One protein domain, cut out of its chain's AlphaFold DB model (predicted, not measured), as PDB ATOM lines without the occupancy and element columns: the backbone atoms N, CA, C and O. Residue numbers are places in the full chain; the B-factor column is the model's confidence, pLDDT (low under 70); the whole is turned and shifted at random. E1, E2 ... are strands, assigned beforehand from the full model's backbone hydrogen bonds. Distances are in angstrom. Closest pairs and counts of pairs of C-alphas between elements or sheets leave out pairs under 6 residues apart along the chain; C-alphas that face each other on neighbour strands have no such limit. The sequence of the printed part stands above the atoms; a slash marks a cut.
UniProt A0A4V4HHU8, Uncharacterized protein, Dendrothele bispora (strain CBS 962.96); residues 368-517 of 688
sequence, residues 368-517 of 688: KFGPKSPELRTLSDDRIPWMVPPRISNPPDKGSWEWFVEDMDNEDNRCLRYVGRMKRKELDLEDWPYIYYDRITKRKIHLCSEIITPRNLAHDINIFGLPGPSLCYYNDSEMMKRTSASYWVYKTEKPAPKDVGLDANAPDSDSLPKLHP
ATOM      1  N   LYS A 368      39.192 163.934  84.173       84.50
ATOM      2  CA  LYS A 368      39.339 165.173  83.391       84.50
ATOM      3  C   LYS A 368      38.081 166.042  83.387       84.50
ATOM      4  O   LYS A 368      38.194 167.265  83.300       84.50
ATOM      5  N   PHE A 369      36.900 165.426  83.431       85.88
ATOM      6  CA  PHE A 369      35.614 166.116  83.264       85.88
ATOM      7  C   PHE A 369      34.643 165.944  84.439       85.88
ATOM      8  O   PHE A 369      33.661 166.677  84.503       85.88
ATOM      9  N   GLY A 370      34.890 165.015  85.363       83.44
ATOM     10  CA  GLY A 370      34.054 164.807  86.545       83.44
ATOM     11  C   GLY A 370      34.217 165.902  87.608       83.44
ATOM     12  O   GLY A 370      35.072 166.787  87.478       83.44
ATOM     13  N   PRO A 371      33.390 165.874  88.669       84.31
ATOM     14  CA  PRO A 371      33.571 166.762  89.809       84.31
ATOM     15  C   PRO A 371      34.888 166.415  90.511       84.31
ATOM     16  O   PRO A 371      35.265 165.246  90.607       84.31
ATOM     17  N   LYS A 372      35.598 167.427  91.023       85.19
ATOM     18  CA  LYS A 372      36.769 167.184  91.877       85.19
ATOM     19  C   LYS A 372      36.328 166.437  93.138       85.19
ATOM     20  O   LYS A 372      35.273 166.753  93.685       85.19
ATOM     21  N   SER A 373      37.146 165.509  93.625       83.19
ATOM     22  CA  SER A 373      36.916 164.883  94.930       83.19
ATOM     23  C   SER A 373      36.852 165.959  96.025       83.19
ATOM     24  O   SER A 373      37.721 166.839  96.037       83.19
ATOM     25  N   PRO A 374      35.847 165.931  96.918       88.44
ATOM     26  CA  PRO A 374      35.754 166.880  98.019       88.44
ATOM     27  C   PRO A 374      36.819 166.607  99.083       88.44
ATOM     28  O   PRO A 374      37.346 165.497  99.186       88.44
ATOM     29  N   GLU A 375      37.125 167.619  99.890       91.94
ATOM     30  CA  GLU A 375      38.017 167.464 101.038       91.94
ATOM     31  C   GLU A 375      37.342 166.593 102.109       91.94
ATOM     32  O   GLU A 375      36.201 166.842 102.505       91.94
ATOM     33  N   LEU A 376      38.044 165.549 102.559       92.62
ATOM     34  CA  LEU A 376      37.574 164.618 103.583       92.62
ATOM     35  C   LEU A 376      38.448 164.736 104.830       92.62
ATOM     36  O   LEU A 376      39.674 164.685 104.740       92.62
ATOM     37  N   ARG A 377      37.814 164.847 105.999       93.69
ATOM     38  CA  ARG A 377      38.491 164.993 107.289       93.69
ATOM     39  C   ARG A 377      37.985 163.963 108.296       93.69
ATOM     40  O   ARG A 377      36.835 164.015 108.727       93.69
ATOM     41  N   THR A 378      38.856 163.053 108.716       93.44
ATOM     42  CA  THR A 378      38.575 162.143 109.836       93.44
ATOM     43  C   THR A 378      38.450 162.946 111.134       93.44
ATOM     44  O   THR A 378      39.320 163.764 111.442       93.44
ATOM     45  N   LEU A 379      37.360 162.731 111.878       90.94
ATOM     46  CA  LEU A 379      37.131 163.320 113.210       90.94
ATOM     47  C   LEU A 379      37.162 162.271 114.335       90.94
ATOM     48  O   LEU A 379      37.446 162.615 115.476       90.94
ATOM     49  N   SER A 380      36.890 161.006 114.007       90.06
ATOM     50  CA  SER A 380      37.073 159.832 114.865       90.06
ATOM     51  C   SER A 380      37.290 158.612 113.972       90.06
ATOM     52  O   SER A 380      36.666 158.522 112.912       90.06
ATOM     53  N   ASP A 381      38.147 157.683 114.390       88.94
ATOM     54  CA  ASP A 381      38.538 156.516 113.588       88.94
ATOM     55  C   ASP A 381      37.428 155.447 113.484       88.94
ATOM     56  O   ASP A 381      37.512 154.552 112.649       88.94
ATOM     57  N   ASP A 382      36.362 155.548 114.292       88.62
ATOM     58  CA  ASP A 382      35.164 154.698 114.199       88.62
ATOM     59  C   ASP A 382      34.073 155.260 113.261       88.62
ATOM     60  O   ASP A 382      33.019 154.636 113.112       88.62
ATOM     61  N   ARG A 383      34.286 156.431 112.635       87.56
ATOM     62  CA  ARG A 383      33.279 157.160 111.832       87.56
ATOM     63  C   ARG A 383      33.708 157.388 110.389       87.56
ATOM     64  O   ARG A 383      34.892 157.456 110.069       87.56
ATOM     65  N   ILE A 384      32.723 157.566 109.507       89.62
ATOM     66  CA  ILE A 384      32.985 157.951 108.114       89.62
ATOM     67  C   ILE A 384      33.615 159.364 108.090       89.62
ATOM     68  O   ILE A 384      33.046 160.271 108.702       89.62
ATOM     69  N   PRO A 385      34.742 159.597 107.381       92.25
ATOM     70  CA  PRO A 385      35.379 160.914 107.303       92.25
ATOM     71  C   PRO A 385      34.433 162.010 106.797       92.25
ATOM     72  O   PRO A 385      33.817 161.865 105.739       92.25
ATOM     73  N   TRP A 386      34.343 163.118 107.536       93.56
ATOM     74  CA  TRP A 386      33.458 164.248 107.245       93.56
ATOM     75  C   TRP A 386      33.822 164.920 105.918       93.56
ATOM     76  O   TRP A 386      34.989 165.217 105.668       93.56
ATOM     77  N   MET A 387      32.814 165.185 105.083       92.94
ATOM     78  CA  MET A 387      32.962 165.960 103.853       92.94
ATOM     79  C   MET A 387      32.963 167.461 104.161       92.94
ATOM     80  O   MET A 387      31.916 168.038 104.457       92.94
ATOM     81  N   VAL A 388      34.131 168.094 104.064       93.62
ATOM     82  CA  VAL A 388      34.313 169.519 104.362       93.62
ATOM     83  C   VAL A 388      33.771 170.360 103.194       93.62
ATOM     84  O   VAL A 388      34.262 170.224 102.069       93.62
ATOM     85  N   PRO A 389      32.773 171.240 103.408       93.19
ATOM     86  CA  PRO A 389      32.281 172.125 102.359       93.19
ATOM     87  C   PRO A 389      33.276 173.262 102.079       93.19
ATOM     88  O   PRO A 389      33.964 173.729 102.992       93.19
ATOM     89  N   PRO A 390      33.326 173.783 100.842       93.25
ATOM     90  CA  PRO A 390      34.114 174.967 100.532       93.25
ATOM     91  C   PRO A 390      33.563 176.209 101.249       93.25
ATOM     92  O   PRO A 390      32.349 176.381 101.374       93.25
ATOM     93  N   ARG A 391      34.465 177.122 101.642       92.94
ATOM     94  CA  ARG A 391      34.120 178.441 102.200       92.94
ATOM     95  C   ARG A 391      33.058 179.144 101.351       92.94
ATOM     96  O   ARG A 391      33.218 179.302 100.134       92.94
ATOM     97  N   ILE A 392      32.016 179.651 102.008       92.44
ATOM     98  CA  ILE A 392      30.915 180.334 101.330       92.44
ATOM     99  C   ILE A 392      31.428 181.614 100.674       92.44
ATOM    100  O   ILE A 392      31.978 182.506 101.319       92.44
ATOM    101  N   SER A 393      31.207 181.719  99.370       87.44
ATOM    102  CA  SER A 393      31.622 182.851  98.544       87.44
ATOM    103  C   SER A 393      30.445 183.398  97.737       87.44
ATOM    104  O   SER A 393      29.511 182.675  97.377       87.44
ATOM    105  N   ASN A 394      30.486 184.702  97.459       89.88
ATOM    106  CA  ASN A 394      29.596 185.309  96.477       89.88
ATOM    107  C   ASN A 394      29.976 184.826  95.067       89.88
ATOM    108  O   ASN A 394      31.170 184.692  94.783       89.88
ATOM    109  N   PRO A 395      29.001 184.606  94.166       90.62
ATOM    110  CA  PRO A 395      29.307 184.333  92.769       90.62
ATOM    111  C   PRO A 395      30.045 185.534  92.143       90.62
ATOM    112  O   PRO A 395      29.659 186.670  92.427       90.62
ATOM    113  N   PRO A 396      31.066 185.331  91.284       90.12
ATOM    114  CA  PRO A 396      31.870 186.423  90.730       90.12
ATOM    115  C   PRO A 396      31.031 187.519  90.060       90.12
ATOM    116  O   PRO A 396      30.110 187.212  89.306       90.12
ATOM    117  N   ASP A 397      31.369 188.798  90.250       83.88
ATOM    118  CA  ASP A 397      30.570 189.918  89.710       83.88
ATOM    119  C   ASP A 397      30.483 189.927  88.173       83.88
ATOM    120  O   ASP A 397      29.513 190.406  87.586       83.88
ATOM    121  N   LYS A 398      31.500 189.374  87.503       83.94
ATOM    122  CA  LYS A 398      31.608 189.312  86.038       83.94
ATOM    123  C   LYS A 398      31.061 187.985  85.490       83.94
ATOM    124  O   LYS A 398      30.972 186.986  86.197       83.94
ATOM    125  N   GLY A 399      30.688 187.981  84.208       84.25
ATOM    126  CA  GLY A 399      30.081 186.826  83.529       84.25
ATOM    127  C   GLY A 399      28.580 186.657  83.810       84.25
ATOM    128  O   GLY A 399      28.064 187.121  84.827       84.25
ATOM    129  N   SER A 400      27.861 185.998  82.898       89.38
ATOM    130  CA  SER A 400      26.418 185.721  83.014       89.38
ATOM    131  C   SER A 400      26.156 184.252  83.317       89.38
ATOM    132  O   SER A 400      26.855 183.418  82.753       89.38
ATOM    133  N   TRP A 401      25.101 183.943  84.077       93.69
ATOM    134  CA  TRP A 401      24.731 182.562  84.396       93.69
ATOM    135  C   TRP A 401      24.551 181.677  83.147       93.69
ATOM    136  O   TRP A 401      23.649 181.881  82.313       93.69
ATOM    137  N   GLU A 402      25.412 180.668  83.042       94.88
ATOM    138  CA  GLU A 402      25.237 179.513  82.165       94.88
ATOM    139  C   GLU A 402      24.064 178.674  82.681       94.88
ATOM    140  O   GLU A 402      23.762 178.693  83.874       94.88
ATOM    141  N   TRP A 403      23.353 177.994  81.785       94.94
ATOM    142  CA  TRP A 403      22.201 177.165  82.145       94.94
ATOM    143  C   TRP A 403      22.450 175.758  81.629       94.94
ATOM    144  O   TRP A 403      22.783 175.604  80.455       94.94
ATOM    145  N   PHE A 404      22.277 174.776  82.502       96.50
ATOM    146  CA  PHE A 404      22.365 173.355  82.204       96.50
ATOM    147  C   PHE A 404      21.056 172.695  82.641       96.50
ATOM    148  O   PHE A 404      20.572 172.990  83.735       96.50
ATOM    149  N   VAL A 405      20.500 171.839  81.789       95.44
ATOM    150  CA  VAL A 405      19.339 170.988  82.098       95.44
ATOM    151  C   VAL A 405      19.760 169.530  82.099       95.44
ATOM    152  O   VAL A 405      20.663 169.155  81.346       95.44
ATOM    153  N   GLU A 406      19.132 168.731  82.952       94.62
ATOM    154  CA  GLU A 406      19.283 167.281  82.941       94.62
ATOM    155  C   GLU A 406      18.658 166.697  81.673       94.62
ATOM    156  O   GLU A 406      17.562 167.092  81.282       94.62
ATOM    157  N   ASP A 407      19.368 165.799  81.002       93.00
ATOM    158  CA  ASP A 407      18.942 165.230  79.723       93.00
ATOM    159  C   ASP A 407      19.580 163.846  79.514       93.00
ATOM    160  O   ASP A 407      20.489 163.460  80.254       93.00
ATOM    161  N   MET A 408      19.136 163.108  78.501       90.06
ATOM    162  CA  MET A 408      19.670 161.792  78.138       90.06
ATOM    163  C   MET A 408      20.600 161.925  76.929       90.06
ATOM    164  O   MET A 408      20.201 162.488  75.910       90.06
ATOM    165  N   ASP A 409      21.841 161.435  77.028       85.81
ATOM    166  CA  ASP A 409      22.749 161.406  75.874       85.81
ATOM    167  C   ASP A 409      22.504 160.206  74.945       85.81
ATOM    168  O   ASP A 409      21.659 159.354  75.210       85.81
ATOM    169  N   ASN A 410      23.215 160.157  73.812       83.81
ATOM    170  CA  ASN A 410      22.991 159.175  72.736       83.81
ATOM    171  C   ASN A 410      23.205 157.700  73.153       83.81
ATOM    172  O   ASN A 410      22.978 156.804  72.341       83.81
ATOM    173  N   GLU A 411      23.682 157.450  74.374       80.31
ATOM    174  CA  GLU A 411      23.882 156.127  74.976       80.31
ATOM    175  C   GLU A 411      22.864 155.850  76.112       80.31
ATOM    176  O   GLU A 411      23.070 154.945  76.919       80.31
ATOM    177  N   ASP A 412      21.784 156.641  76.200       78.69
ATOM    178  CA  ASP A 412      20.789 156.653  77.286       78.69
ATOM    179  C   ASP A 412      21.396 156.896  78.691       78.69
ATOM    180  O   ASP A 412      20.833 156.492  79.715       78.69
ATOM    181  N   ASN A 413      22.531 157.606  78.784       83.81
ATOM    182  CA  ASN A 413      23.080 158.040  80.073       83.81
ATOM    183  C   ASN A 413      22.525 159.410  80.490       83.81
ATOM    184  O   ASN A 413      22.434 160.341  79.688       83.81
ATOM    185  N   ARG A 414      22.249 159.570  81.792       88.62
ATOM    186  CA  ARG A 414      21.898 160.870  82.389       88.62
ATOM    187  C   ARG A 414      23.075 161.842  82.287       88.62
ATOM    188  O   ARG A 414      24.184 161.556  82.742       88.62
ATOM    189  N   CYS A 415      22.818 163.026  81.750       92.19
ATOM    190  CA  CYS A 415      23.805 164.076  81.551       92.19
ATOM    191  C   CYS A 415      23.239 165.469  81.871       92.19
ATOM    192  O   CYS A 415      22.075 165.628  82.227       92.19
ATOM    193  N   LEU A 416      24.088 166.488  81.754       95.50
ATOM    194  CA  LEU A 416      23.765 167.899  81.911       95.50
ATOM    195  C   LEU A 416      24.151 168.665  80.645       95.50
ATOM    196  O   LEU A 416      25.334 168.880  80.366       95.50
ATOM    197  N   ARG A 417      23.149 169.107  79.883       94.88
ATOM    198  CA  ARG A 417      23.321 169.773  78.585       94.88
ATOM    199  C   ARG A 417      23.153 171.288  78.697       94.88
ATOM    200  O   ARG A 417      22.169 171.780  79.248       94.88
ATOM    201  N   TYR A 418      24.084 172.040  78.114       95.62
ATOM    202  CA  TYR A 418      24.019 173.501  78.048       95.62
ATOM    203  C   TYR A 418      22.809 174.021  77.248       95.62
ATOM    204  O   TYR A 418      22.473 173.521  76.168       95.62
ATOM    205  N   VAL A 419      22.200 175.105  77.740       93.12
ATOM    206  CA  VAL A 419      21.052 175.784  77.122       93.12
ATOM    207  C   VAL A 419      21.376 177.244  76.789       93.12
ATOM    208  O   VAL A 419      21.384 178.148  77.642       93.12
ATOM    209  N   GLY A 420      21.598 177.479  75.494       90.19
ATOM    210  CA  GLY A 420      21.799 178.807  74.914       90.19
ATOM    211  C   GLY A 420      20.578 179.715  75.086       90.19
ATOM    212  O   GLY A 420      19.438 179.255  75.098       90.19
ATOM    213  N   ARG A 421      20.815 181.028  75.214       87.56
ATOM    214  CA  ARG A 421      19.821 182.008  75.704       87.56
ATOM    215  C   ARG A 421      18.474 182.035  74.965       87.56
ATOM    216  O   ARG A 421      17.491 182.383  75.607       87.56
ATOM    217  N   MET A 422      18.423 181.687  73.676       84.81
ATOM    218  CA  MET A 422      17.162 181.635  72.916       84.81
ATOM    219  C   MET A 422      16.301 180.433  73.333       84.81
ATOM    220  O   MET A 422      15.175 180.627  73.783       84.81
ATOM    221  N   LYS A 423      16.884 179.222  73.323       85.12
ATOM    222  CA  LYS A 423      16.208 177.961  73.687       85.12
ATOM    223  C   LYS A 423      15.665 177.935  75.123       85.12
ATOM    224  O   LYS A 423      14.773 177.161  75.431       85.12
ATOM    225  N   ARG A 424      16.135 178.819  76.014       86.25
ATOM    226  CA  ARG A 424      15.617 178.951  77.397       86.25
ATOM    227  C   ARG A 424      14.138 179.357  77.487       86.25
ATOM    228  O   ARG A 424      13.585 179.279  78.574       86.25
ATOM    229  N   LYS A 425      13.528 179.839  76.396       83.25
ATOM    230  CA  LYS A 425      12.084 180.134  76.307       83.25
ATOM    231  C   LYS A 425      11.247 178.971  75.756       83.25
ATOM    232  O   LYS A 425      10.031 179.086  75.714       83.25
ATOM    233  N   GLU A 426      11.909 177.926  75.272       81.94
ATOM    234  CA  GLU A 426      11.312 176.747  74.629       81.94
ATOM    235  C   GLU A 426      11.311 175.534  75.576       81.94
ATOM    236  O   GLU A 426      10.766 174.492  75.237       81.94
ATOM    237  N   LEU A 427      11.936 175.676  76.751       83.75
ATOM    238  CA  LEU A 427      11.868 174.718  77.846       83.75
ATOM    239  C   LEU A 427      10.639 175.007  78.701       83.75
ATOM    240  O   LEU A 427      10.434 176.163  79.090       83.75
ATOM    241  N   ASP A 428       9.917 173.958  79.079       83.56
ATOM    242  CA  ASP A 428       9.143 174.010  80.311       83.56
ATOM    243  C   ASP A 428      10.104 174.041  81.518       83.56
ATOM    244  O   ASP A 428      11.259 173.619  81.430       83.56
ATOM    245  N   LEU A 429       9.664 174.606  82.639       80.31
ATOM    246  CA  LEU A 429      10.406 174.564  83.903       80.31
ATOM    247  C   LEU A 429       9.814 173.542  84.881       80.31
ATOM    248  O   LEU A 429      10.477 173.213  85.862       80.31
ATOM    249  N   GLU A 430       8.618 173.019  84.603       83.12
ATOM    250  CA  GLU A 430       7.981 171.967  85.398       83.12
ATOM    251  C   GLU A 430       8.683 170.603  85.209       83.12
ATOM    252  O   GLU A 430       8.755 169.823  86.155       83.12
ATOM    253  N   ASP A 431       9.329 170.375  84.054       82.25
ATOM    254  CA  ASP A 431      10.178 169.200  83.762       82.25
ATOM    255  C   ASP A 431      11.444 169.100  84.652       82.25
ATOM    256  O   ASP A 431      12.001 168.014  84.847       82.25
ATOM    257  N   TRP A 432      11.919 170.226  85.208       91.00
ATOM    258  CA  TRP A 432      13.134 170.295  86.034       91.00
ATOM    259  C   TRP A 432      12.913 171.090  87.337       91.00
ATOM    260  O   TRP A 432      13.486 172.173  87.518       91.00
ATOM    261  N   PRO A 433      12.114 170.568  88.286       88.88
ATOM    262  CA  PRO A 433      11.717 171.311  89.481       88.88
ATOM    263  C   PRO A 433      12.880 171.578  90.454       88.88
ATOM    264  O   PRO A 433      12.802 172.490  91.283       88.88
ATOM    265  N   TYR A 434      13.980 170.820  90.370       94.19
ATOM    266  CA  TYR A 434      15.117 170.953  91.281       94.19
ATOM    267  C   TYR A 434      16.193 171.878  90.707       94.19
ATOM    268  O   TYR A 434      16.929 171.527  89.783       94.19
ATOM    269  N   ILE A 435      16.318 173.069  91.297       95.69
ATOM    270  CA  ILE A 435      17.228 174.117  90.827       95.69
ATOM    271  C   ILE A 435      18.414 174.292  91.779       95.69
ATOM    272  O   ILE A 435      18.251 174.614  92.957       95.69
ATOM    273  N   TYR A 436      19.620 174.187  91.227       97.44
ATOM    274  CA  TYR A 436      20.885 174.371  91.930       97.44
ATOM    275  C   TYR A 436      21.782 175.408  91.251       97.44
ATOM    276  O   TYR A 436      21.690 175.667  90.051       97.44
ATOM    277  N   TYR A 437      22.689 175.993  92.030       97.25
ATOM    278  CA  TYR A 437      23.596 177.046  91.586       97.25
ATOM    279  C   TYR A 437      25.041 176.688  91.941       97.25
ATOM    280  O   TYR A 437      25.407 176.682  93.115       97.25
ATOM    281  N   ASP A 438      25.887 176.445  90.939       95.88
ATOM    282  CA  ASP A 438      27.339 176.506  91.115       95.88
ATOM    283  C   ASP A 438      27.748 177.982  91.090       95.88
ATOM    284  O   ASP A 438      27.813 178.622  90.035       95.88
ATOM    285  N   ARG A 439      27.998 178.534  92.280       94.12
ATOM    286  CA  ARG A 439      28.392 179.937  92.458       94.12
ATOM    287  C   ARG A 439      29.799 180.228  91.921       94.12
ATOM    288  O   ARG A 439      30.066 181.370  91.569       94.12
ATOM    289  N   ILE A 440      30.676 179.225  91.822       91.38
ATOM    290  CA  ILE A 440      32.074 179.389  91.400       91.38
ATOM    291  C   ILE A 440      32.155 179.506  89.874       91.38
ATOM    292  O   ILE A 440      32.773 180.436  89.360       91.38
ATOM    293  N   THR A 441      31.503 178.594  89.144       91.88
ATOM    294  CA  THR A 441      31.477 178.608  87.665       91.88
ATOM    295  C   THR A 441      30.319 179.424  87.079       91.88
ATOM    296  O   THR A 441      30.269 179.639  85.870       91.88
ATOM    297  N   LYS A 442      29.408 179.923  87.926       94.50
ATOM    298  CA  LYS A 442      28.172 180.634  87.556       94.50
ATOM    299  C   LYS A 442      27.262 179.804  86.647       94.50
ATOM    300  O   LYS A 442      26.771 180.287  85.624       94.50
ATOM    301  N   ARG A 443      26.980 178.563  87.054       95.38
ATOM    302  CA  ARG A 443      26.014 177.680  86.379       95.38
ATOM    303  C   ARG A 443      24.740 177.532  87.191       95.38
ATOM    304  O   ARG A 443      24.791 177.207  88.375       95.38
ATOM    305  N   LYS A 444      23.602 177.730  86.531       96.62
ATOM    306  CA  LYS A 444      22.287 177.311  87.012       96.62
ATOM    307  C   LYS A 444      22.014 175.917  86.448       96.62
ATOM    308  O   LYS A 444      21.996 175.747  85.230       96.62
ATOM    309  N   ILE A 445      21.856 174.947  87.334       97.06
ATOM    310  CA  ILE A 445      21.673 173.530  87.034       97.06
ATOM    311  C   ILE A 445      20.227 173.182  87.376       97.06
ATOM    312  O   ILE A 445      19.777 173.436  88.491       97.06
ATOM    313  N   HIS A 446      19.511 172.643  86.402       95.94
ATOM    314  CA  HIS A 446      18.114 172.231  86.494       95.94
ATOM    315  C   HIS A 446      18.062 170.706  86.387       95.94
ATOM    316  O   HIS A 446      18.555 170.156  85.404       95.94
ATOM    317  N   LEU A 447      17.531 170.035  87.410       92.94
ATOM    318  CA  LEU A 447      17.487 168.574  87.520       92.94
ATOM    319  C   LEU A 447      16.050 168.056  87.612       92.94
ATOM    320  O   LEU A 447      15.182 168.691  88.213       92.94
ATOM    321  N   CYS A 448      15.843 166.854  87.079       89.75
ATOM    322  CA  CYS A 448      14.601 166.095  87.212       89.75
ATOM    323  C   CYS A 448      14.517 165.390  88.581       89.75
ATOM    324  O   CYS A 448      13.432 165.035  89.032       89.75
ATOM    325  N   SER A 449      15.652 165.201  89.270       85.88
ATOM    326  CA  SER A 449      15.729 164.592  90.609       85.88
ATOM    327  C   SER A 449      16.542 165.429  91.599       85.88
ATOM    328  O   SER A 449      17.585 165.971  91.227       85.88
ATOM    329  N   GLU A 450      16.159 165.440  92.879       89.50
ATOM    330  CA  GLU A 450      16.967 166.068  93.931       89.50
ATOM    331  C   GLU A 450      18.342 165.387  94.090       89.50
ATOM    332  O   GLU A 450      18.452 164.156  94.074       89.50
ATOM    333  N   ILE A 451      19.396 166.184  94.295       88.69
ATOM    334  CA  ILE A 451      20.744 165.687  94.599       88.69
ATOM    335  C   ILE A 451      20.732 164.912  95.920       88.69
ATOM    336  O   ILE A 451      20.284 165.402  96.958       88.69
ATOM    337  N   ILE A 452      21.286 163.702  95.871       83.31
ATOM    338  CA  ILE A 452      21.487 162.816  97.017       83.31
ATOM    339  C   ILE A 452      22.443 163.497  98.005       83.31
ATOM    340  O   ILE A 452      23.565 163.841  97.639       83.31
ATOM    341  N   THR A 453      22.025 163.678  99.259       86.38
ATOM    342  CA  THR A 453      22.921 164.199 100.305       86.38
ATOM    343  C   THR A 453      23.830 163.063 100.799       86.38
ATOM    344  O   THR A 453      23.305 162.068 101.298       86.38
ATOM    345  N   PRO A 454      25.170 163.157 100.676       86.06
ATOM    346  CA  PRO A 454      26.069 162.094 101.122       86.06
ATOM    347  C   PRO A 454      25.986 161.863 102.633       86.06
ATOM    348  O   PRO A 454      25.928 162.813 103.410       86.06
ATOM    349  N   ARG A 455      26.080 160.604 103.072       83.81
ATOM    350  CA  ARG A 455      25.960 160.227 104.496       83.81
ATOM    351  C   ARG A 455      27.049 160.805 105.415       83.81
ATOM    352  O   ARG A 455      26.897 160.760 106.628       83.81
ATOM    353  N   ASN A 456      28.141 161.326 104.858       88.88
ATOM    354  CA  ASN A 456      29.224 161.997 105.584       88.88
ATOM    355  C   ASN A 456      29.178 163.534 105.484       88.88
ATOM    356  O   ASN A 456      30.145 164.211 105.840       88.88
ATOM    357  N   LEU A 457      28.067 164.089 104.996       89.94
ATOM    358  CA  LEU A 457      27.793 165.518 104.957       89.94
ATOM    359  C   LEU A 457      26.970 165.899 106.198       89.94
ATOM    360  O   LEU A 457      25.783 165.604 106.283       89.94
ATOM    361  N   ALA A 458      27.618 166.552 107.165       89.19
ATOM    362  CA  ALA A 458      27.050 166.886 108.475       89.19
ATOM    363  C   ALA A 458      27.054 168.410 108.727       89.19
ATOM    364  O   ALA A 458      27.574 168.906 109.722       89.19
ATOM    365  N   HIS A 459      26.493 169.168 107.781       89.94
ATOM    366  CA  HIS A 459      26.350 170.627 107.838       89.94
ATOM    367  C   HIS A 459      25.031 171.075 107.192       89.94
ATOM    368  O   HIS A 459      24.418 170.319 106.443       89.94
ATOM    369  N   ASP A 460      24.597 172.317 107.435       91.38
ATOM    370  CA  ASP A 460      23.376 172.849 106.811       91.38
ATOM    371  C   ASP A 460      23.555 173.025 105.291       91.38
ATOM    372  O   ASP A 460      24.247 173.935 104.820       91.38
ATOM    373  N   ILE A 461      22.892 172.156 104.526       92.12
ATOM    374  CA  ILE A 461      22.893 172.115 103.056       92.12
ATOM    375  C   ILE A 461      22.340 173.392 102.405       92.12
ATOM    376  O   ILE A 461      22.656 173.680 101.250       92.12
ATOM    377  N   ASN A 462      21.530 174.178 103.117       92.25
ATOM    378  CA  ASN A 462      20.941 175.415 102.599       92.25
ATOM    379  C   ASN A 462      21.946 176.578 102.651       92.25
ATOM    380  O   ASN A 462      21.929 177.462 101.793       92.25
ATOM    381  N   ILE A 463      22.844 176.540 103.640       91.75
ATOM    382  CA  ILE A 463      23.901 177.528 103.871       91.75
ATOM    383  C   ILE A 463      25.169 177.126 103.096       91.75
ATOM    384  O   ILE A 463      25.616 177.855 102.205       91.75
ATOM    385  N   PHE A 464      25.703 175.936 103.382       94.12
ATOM    386  CA  PHE A 464      26.994 175.451 102.877       94.12
ATOM    387  C   PHE A 464      26.905 174.640 101.577       94.12
ATOM    388  O   PHE A 464      27.929 174.440 100.930       94.12
ATOM    389  N   GLY A 465      25.718 174.212 101.147       94.50
ATOM    390  CA  GLY A 465      25.529 173.493  99.883       94.50
ATOM    391  C   GLY A 465      25.879 171.999  99.916       94.50
ATOM    392  O   GLY A 465      26.123 171.406 100.970       94.50
ATOM    393  N   LEU A 466      25.889 171.414  98.720       95.19
ATOM    394  CA  LEU A 466      26.089 169.996  98.412       95.19
ATOM    395  C   LEU A 466      27.215 169.830  97.372       95.19
ATOM    396  O   LEU A 466      27.435 170.752  96.577       95.19
ATOM    397  N   PRO A 467      27.881 168.663  97.284       94.69
ATOM    398  CA  PRO A 467      28.708 168.347  96.121       94.69
ATOM    399  C   PRO A 467      27.876 168.388  94.832       94.69
ATOM    400  O   PRO A 467      26.677 168.098  94.831       94.69
ATOM    401  N   GLY A 468      28.506 168.773  93.722       92.19
ATOM    402  CA  GLY A 468      27.837 168.808  92.423       92.19
ATOM    403  C   GLY A 468      27.517 167.403  91.888       92.19
ATOM    404  O   GLY A 468      28.225 166.445  92.211       92.19
ATOM    405  N   PRO A 469      26.462 167.256  91.063       91.19
ATOM    406  CA  PRO A 469      26.017 165.950  90.585       91.19
ATOM    407  C   PRO A 469      27.061 165.300  89.662       91.19
ATOM    408  O   PRO A 469      27.636 165.959  88.790       91.19
ATOM    409  N   SER A 470      27.269 163.992  89.849       89.12
ATOM    410  CA  SER A 470      28.289 163.133  89.214       89.12
ATOM    411  C   SER A 470      27.901 162.703  87.780       89.12
ATOM    412  O   SER A 470      28.090 161.568  87.366       89.12
ATOM    413  N   LEU A 471      27.348 163.634  86.997       90.88
ATOM    414  CA  LEU A 471      26.872 163.404  85.625       90.88
ATOM    415  C   LEU A 471      27.903 163.850  84.569       90.88
ATOM    416  O   LEU A 471      28.834 164.603  84.868       90.88
ATOM    417  N   CYS A 472      27.726 163.443  83.307       91.44
ATOM    418  CA  CYS A 472      28.424 164.064  82.172       91.44
ATOM    419  C   CYS A 472      27.917 165.497  81.942       91.44
ATOM    420  O   CYS A 472      26.711 165.703  81.909       91.44
ATOM    421  N   TYR A 473      28.798 166.481  81.722       95.38
ATOM    422  CA  TYR A 473      28.404 167.858  81.376       95.38
ATOM    423  C   TYR A 473      28.822 168.179  79.939       95.38
ATOM    424  O   TYR A 473      29.983 167.977  79.576       95.38
ATOM    425  N   TYR A 474      27.915 168.752  79.148       94.81
ATOM    426  CA  TYR A 474      28.130 169.116  77.745       94.81
ATOM    427  C   TYR A 474      27.880 170.614  77.503       94.81
ATOM    428  O   TYR A 474      26.861 171.160  77.922       94.81
ATOM    429  N   ASN A 475      28.811 171.292  76.824       93.56
ATOM    430  CA  ASN A 475      28.825 172.753  76.631       93.56
ATOM    431  C   ASN A 475      28.026 173.238  75.402       93.56
ATOM    432  O   ASN A 475      28.126 174.392  74.987       93.56
ATOM    433  N   ASP A 476      27.282 172.341  74.769       91.06
ATOM    434  CA  ASP A 476      26.603 172.541  73.498       91.06
ATOM    435  C   ASP A 476      25.269 171.784  73.474       91.06
ATOM    436  O   ASP A 476      25.109 170.768  74.147       91.06
ATOM    437  N   SER A 477      24.297 172.259  72.688       86.06
ATOM    438  CA  SER A 477      22.969 171.624  72.643       86.06
ATOM    439  C   SER A 477      22.904 170.345  71.794       86.06
ATOM    440  O   SER A 477      21.807 169.865  71.545       86.06
ATOM    441  N   GLU A 478      24.046 169.845  71.323       87.38
ATOM    442  CA  GLU A 478      24.200 168.614  70.530       87.38
ATOM    443  C   GLU A 478      24.969 167.527  71.311       87.38
ATOM    444  O   GLU A 478      25.177 166.434  70.801       87.38
ATOM    445  N   MET A 479      25.373 167.817  72.558       90.00
ATOM    446  CA  MET A 479      26.133 166.924  73.446       90.00
ATOM    447  C   MET A 479      27.497 166.455  72.901       90.00
ATOM    448  O   MET A 479      28.056 165.458  73.352       90.00
ATOM    449  N   MET A 480      28.096 167.195  71.966       88.38
ATOM    450  CA  MET A 480      29.352 166.804  71.317       88.38
ATOM    451  C   MET A 480      30.603 167.301  72.060       88.38
ATOM    452  O   MET A 480      31.713 166.852  71.767       88.38
ATOM    453  N   LYS A 481      30.482 168.254  73.000       91.69
ATOM    454  CA  LYS A 481      31.626 168.933  73.643       91.69
ATOM    455  C   LYS A 481      31.540 168.876  75.166       91.69
ATOM    456  O   LYS A 481      30.993 169.775  75.808       91.69
ATOM    457  N   ARG A 482      32.149 167.843  75.759       92.00
ATOM    458  CA  ARG A 482      32.255 167.707  77.223       92.00
ATOM    459  C   ARG A 482      32.975 168.897  77.868       92.00
ATOM    460  O   ARG A 482      33.959 169.415  77.339       92.00
ATOM    461  N   THR A 483      32.481 169.308  79.031       93.88
ATOM    462  CA  THR A 483      33.048 170.354  79.895       93.88
ATOM    463  C   THR A 483      33.238 169.814  81.311       93.88
ATOM    464  O   THR A 483      32.755 168.730  81.630       93.88
ATOM    465  N   SER A 484      33.982 170.523  82.160       93.38
ATOM    466  CA  SER A 484      34.162 170.111  83.554       93.38
ATOM    467  C   SER A 484      32.845 170.201  84.317       93.38
ATOM    468  O   SER A 484      32.162 171.226  84.248       93.38
ATOM    469  N   ALA A 485      32.509 169.167  85.081       93.75
ATOM    470  CA  ALA A 485      31.381 169.164  86.000       93.75
ATOM    471  C   ALA A 485      31.514 170.249  87.077       93.75
ATOM    472  O   ALA A 485      32.603 170.757  87.365       93.75
ATOM    473  N   SER A 486      30.386 170.618  87.678       94.94
ATOM    474  CA  SER A 486      30.376 171.506  88.836       94.94
ATOM    475  C   SER A 486      30.849 170.760  90.079       94.94
ATOM    476  O   SER A 486      30.408 169.650  90.352       94.94
ATOM    477  N   TYR A 487      31.771 171.370  90.826       93.25
ATOM    478  CA  TYR A 487      32.359 170.772  92.031       93.25
ATOM    479  C   TYR A 487      31.391 170.797  93.218       93.25
ATOM    480  O   TYR A 487      31.244 169.808  93.931       93.25
ATOM    481  N   TRP A 488      30.724 171.933  93.417       95.69
ATOM    482  CA  TRP A 488      29.871 172.190  94.569       95.69
ATOM    483  C   TRP A 488      28.726 173.120  94.173       95.69
ATOM    484  O   TRP A 488      28.909 174.013  93.340       95.69
ATOM    485  N   VAL A 489      27.547 172.904  94.747       96.62
ATOM    486  CA  VAL A 489      26.302 173.561  94.343       96.62
ATOM    487  C   VAL A 489      25.450 173.950  95.549       96.62
ATOM    488  O   VAL A 489      25.508 173.335  96.611       96.62
ATOM    489  N   TYR A 490      24.634 174.986  95.385       97.19
ATOM    490  CA  TYR A 490      23.817 175.567  96.451       97.19
ATOM    491  C   TYR A 490      22.357 175.697  96.005       97.19
ATOM    492  O   TYR A 490      22.101 175.918  94.821       97.19
ATOM    493  N   LYS A 491      21.397 175.634  96.940       94.81
ATOM    494  CA  LYS A 491      19.960 175.826  96.641       94.81
ATOM    495  C   LYS A 491      19.580 177.286  96.312       94.81
ATOM    496  O   LYS A 491      18.485 177.541  95.825       94.81
ATOM    497  N   THR A 492      20.477 178.257  96.527       95.56
ATOM    498  CA  THR A 492      20.234 179.691  96.265       95.56
ATOM    499  C   THR A 492      21.352 180.349  95.447       95.56
ATOM    500  O   THR A 492      22.540 180.129  95.706       95.56
ATOM    501  N   GLU A 493      20.974 181.211  94.491       94.25
ATOM    502  CA  GLU A 493      21.898 181.906  93.570       94.25
ATOM    503  C   GLU A 493      22.995 182.686  94.312       94.25
ATOM    504  O   GLU A 493      24.161 182.681  93.915       94.25
ATOM    505  N   LYS A 494      22.622 183.333  95.419       93.88
ATOM    506  CA  LYS A 494      23.507 184.124  96.276       93.88
ATOM    507  C   LYS A 494      23.355 183.657  97.728       93.88
ATOM    508  O   LYS A 494      22.229 183.358  98.129       93.88
ATOM    509  N   PRO A 495      24.444 183.587  98.515       94.50
ATOM    510  CA  PRO A 495      24.347 183.393  99.963       94.50
ATOM    511  C   PRO A 495      23.641 184.589 100.622       94.50
ATOM    512  O   PRO A 495      23.605 185.684 100.052       94.50
ATOM    513  N   ALA A 496      23.116 184.418 101.839       93.19
ATOM    514  CA  ALA A 496      22.686 185.578 102.616       93.19
ATOM    515  C   ALA A 496      23.924 186.396 103.049       93.19
ATOM    516  O   ALA A 496      24.979 185.806 103.297       93.19
ATOM    517  N   PRO A 497      23.835 187.734 103.200       91.69
ATOM    518  CA  PRO A 497      25.005 188.572 103.490       91.69
ATOM    519  C   PRO A 497      25.775 188.190 104.764       91.69
ATOM    520  O   PRO A 497      26.983 188.386 104.824       91.69
ATOM    521  N   LYS A 498      25.078 187.618 105.755       93.88
ATOM    522  CA  LYS A 498      25.645 187.100 107.014       93.88
ATOM    523  C   LYS A 498      26.459 185.806 106.865       93.88
ATOM    524  O   LYS A 498      27.252 185.502 107.747       93.88
ATOM    525  N   ASP A 499      26.256 185.057 105.781       92.44
ATOM    526  CA  ASP A 499      26.859 183.734 105.574       92.44
ATOM    527  C   ASP A 499      28.111 183.806 104.674       92.44
ATOM    528  O   ASP A 499      28.851 182.834 104.541       92.44
ATOM    529  N   VAL A 500      28.375 184.961 104.050       93.19
ATOM    530  CA  VAL A 500      29.534 185.180 103.170       93.19
ATOM    531  C   VAL A 500      30.836 185.111 103.967       93.19
ATOM    532  O   VAL A 500      31.030 185.848 104.929       93.19
ATOM    533  N   GLY A 501      31.766 184.273 103.515       91.56
ATOM    534  CA  GLY A 501      33.068 184.080 104.146       91.56
ATOM    535  C   GLY A 501      33.069 183.094 105.314       91.56
ATOM    536  O   GLY A 501      34.143 182.867 105.869       91.56
ATOM    537  N   LEU A 502      31.922 182.496 105.666       93.44
ATOM    538  CA  LEU A 502      31.869 181.426 106.659       93.44
ATOM    539  C   LEU A 502      32.491 180.133 106.121       93.44
ATOM    540  O   LEU A 502      32.242 179.718 104.984       93.44
ATOM    541  N   ASP A 503      33.242 179.476 106.998       93.62
ATOM    542  CA  ASP A 503      33.623 178.071 106.899       93.62
ATOM    543  C   ASP A 503      32.646 177.240 107.742       93.62
ATOM    544  O   ASP A 503      32.068 177.751 108.708       93.62
ATOM    545  N   ALA A 504      32.449 175.964 107.411       91.69
ATOM    546  CA  ALA A 504      31.674 175.087 108.280       91.69
ATOM    547  C   ALA A 504      32.491 174.732 109.528       91.69
ATOM    548  O   ALA A 504      33.643 174.305 109.436       91.69
ATOM    549  N   ASN A 505      31.872 174.875 110.701       90.94
ATOM    550  CA  ASN A 505      32.417 174.311 111.931       90.94
ATOM    551  C   ASN A 505      32.510 172.787 111.790       90.94
ATOM    552  O   ASN A 505      31.639 172.172 111.172       90.94
ATOM    553  N   ALA A 506      33.535 172.181 112.392       91.19
ATOM    554  CA  ALA A 506      33.605 170.729 112.471       91.19
ATOM    555  C   ALA A 506      32.377 170.200 113.243       91.19
ATOM    556  O   ALA A 506      32.110 170.701 114.340       91.19
ATOM    557  N   PRO A 507      31.623 169.236 112.686       91.19
ATOM    558  CA  PRO A 507      30.500 168.613 113.372       91.19
ATOM    559  C   PRO A 507      30.978 167.791 114.573       91.19
ATOM    560  O   PRO A 507      32.142 167.392 114.652       91.19
ATOM    561  N   ASP A 508      30.058 167.503 115.491       89.88
ATOM    562  CA  ASP A 508      30.309 166.550 116.572       89.88
ATOM    563  C   ASP A 508      30.560 165.151 115.983       89.88
ATOM    564  O   ASP A 508      29.864 164.736 115.050       89.88
ATOM    565  N   SER A 509      31.542 164.413 116.503       85.31
ATOM    566  CA  SER A 509      31.916 163.103 115.955       85.31
ATOM    567  C   SER A 509      30.780 162.089 116.079       85.31
ATOM    568  O   SER A 509      30.621 161.241 115.201       85.31
ATOM    569  N   ASP A 510      29.928 162.223 117.101       85.62
ATOM    570  CA  ASP A 510      28.751 161.371 117.264       85.62
ATOM    571  C   ASP A 510      27.646 161.619 116.222       85.62
ATOM    572  O   ASP A 510      26.832 160.727 115.983       85.62
ATOM    573  N   SER A 511      27.651 162.773 115.540       83.62
ATOM    574  CA  SER A 511      26.716 163.067 114.439       83.62
ATOM    575  C   SER A 511      27.090 162.396 113.111       83.62
ATOM    576  O   SER A 511      26.256 162.298 112.211       83.62
ATOM    577  N   LEU A 512      28.329 161.905 112.981       85.81
ATOM    578  CA  LEU A 512      28.766 161.139 111.817       85.81
ATOM    579  C   LEU A 512      28.367 159.660 111.972       85.81
ATOM    580  O   LEU A 512      28.498 159.099 113.069       85.81
ATOM    581  N   PRO A 513      27.938 158.981 110.888       83.38
ATOM    582  CA  PRO A 513      27.664 157.553 110.936       83.38
ATOM    583  C   PRO A 513      28.905 156.756 111.334       83.38
ATOM    584  O   PRO A 513      30.024 157.052 110.901       83.38
ATOM    585  N   LYS A 514      28.688 155.696 112.115       86.25
ATOM    586  CA  LYS A 514      29.719 154.689 112.360       86.25
ATOM    587  C   LYS A 514      30.111 154.008 111.059       86.25
ATOM    588  O   LYS A 514      29.250 153.685 110.238       86.25
ATOM    589  N   LEU A 515      31.408 153.761 110.906       81.94
ATOM    590  CA  LEU A 515      31.874 152.723 110.003       81.94
ATOM    591  C   LEU A 515      31.208 151.427 110.469       81.94
ATOM    592  O   LEU A 515      31.339 151.036 111.632       81.94
ATOM    593  N   HIS A 516      30.445 150.782 109.587       65.75
ATOM    594  CA  HIS A 516      30.043 149.410 109.862       65.75
ATOM    595  C   HIS A 516      31.329 148.588 110.000       65.75
ATOM    596  O   HIS A 516      32.196 148.728 109.136       65.75
ATOM    597  N   PRO A 517      31.479 147.751 111.045       53.94
ATOM    598  CA  PRO A 517      32.579 146.801 111.081       53.94
ATOM    599  C   PRO A 517      32.434 145.924 109.839       53.94
ATOM    600  O   PRO A 517      31.423 145.233 109.680       53.94
TER     601      PRO A 517
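AT A GLANCE: This is residues 368 to 517 of the 688 residues of an uncharacterized protein of Dendrothele bispora (strain CBS 962.96) (UniProt A0A4V4HHU8). There is little regular structure: a strongly twisted sheet of five strands makes one end, the small E1 and E2 hairpin lies toward the other, and long loops run between. The 150 printed residues include seven named strands, E1 to E7, and no named helix; the class is all strand, from 31 residues. The mixed sheet runs E5 E6 E3 E4 E7. The whole is compact, radius of gyration of the C-alphas 16.7 A, spans 50 by 39 by 30 A.

IN THESE COORDINATES: E1 is residues 375 to 377, from C-alpha (38.017, 167.464, 101.038); E2 386 to 388; E3 402 to 408, 19.0 A long; E4 414 to 418; E5 434 to 438; E6 443 to 447; E7 472 to 474, ending at C-alpha (28.130, 169.116, 77.745).

HOW THE PARTS SIT: E3 is parallel to E6, with N 404 and O 444 2.9 A apart, within hydrogen-bond range. E3 and E4 form an antiparallel hairpin, N 415 and O 407 at 2.8 A. E1 and E2 are apart from E7.

THE WHOLE: The printed part has no cut. Links E2 to E3, E4 to E5 and E6 to E7 are long. Residues 516 to 517 have pLDDT under 70.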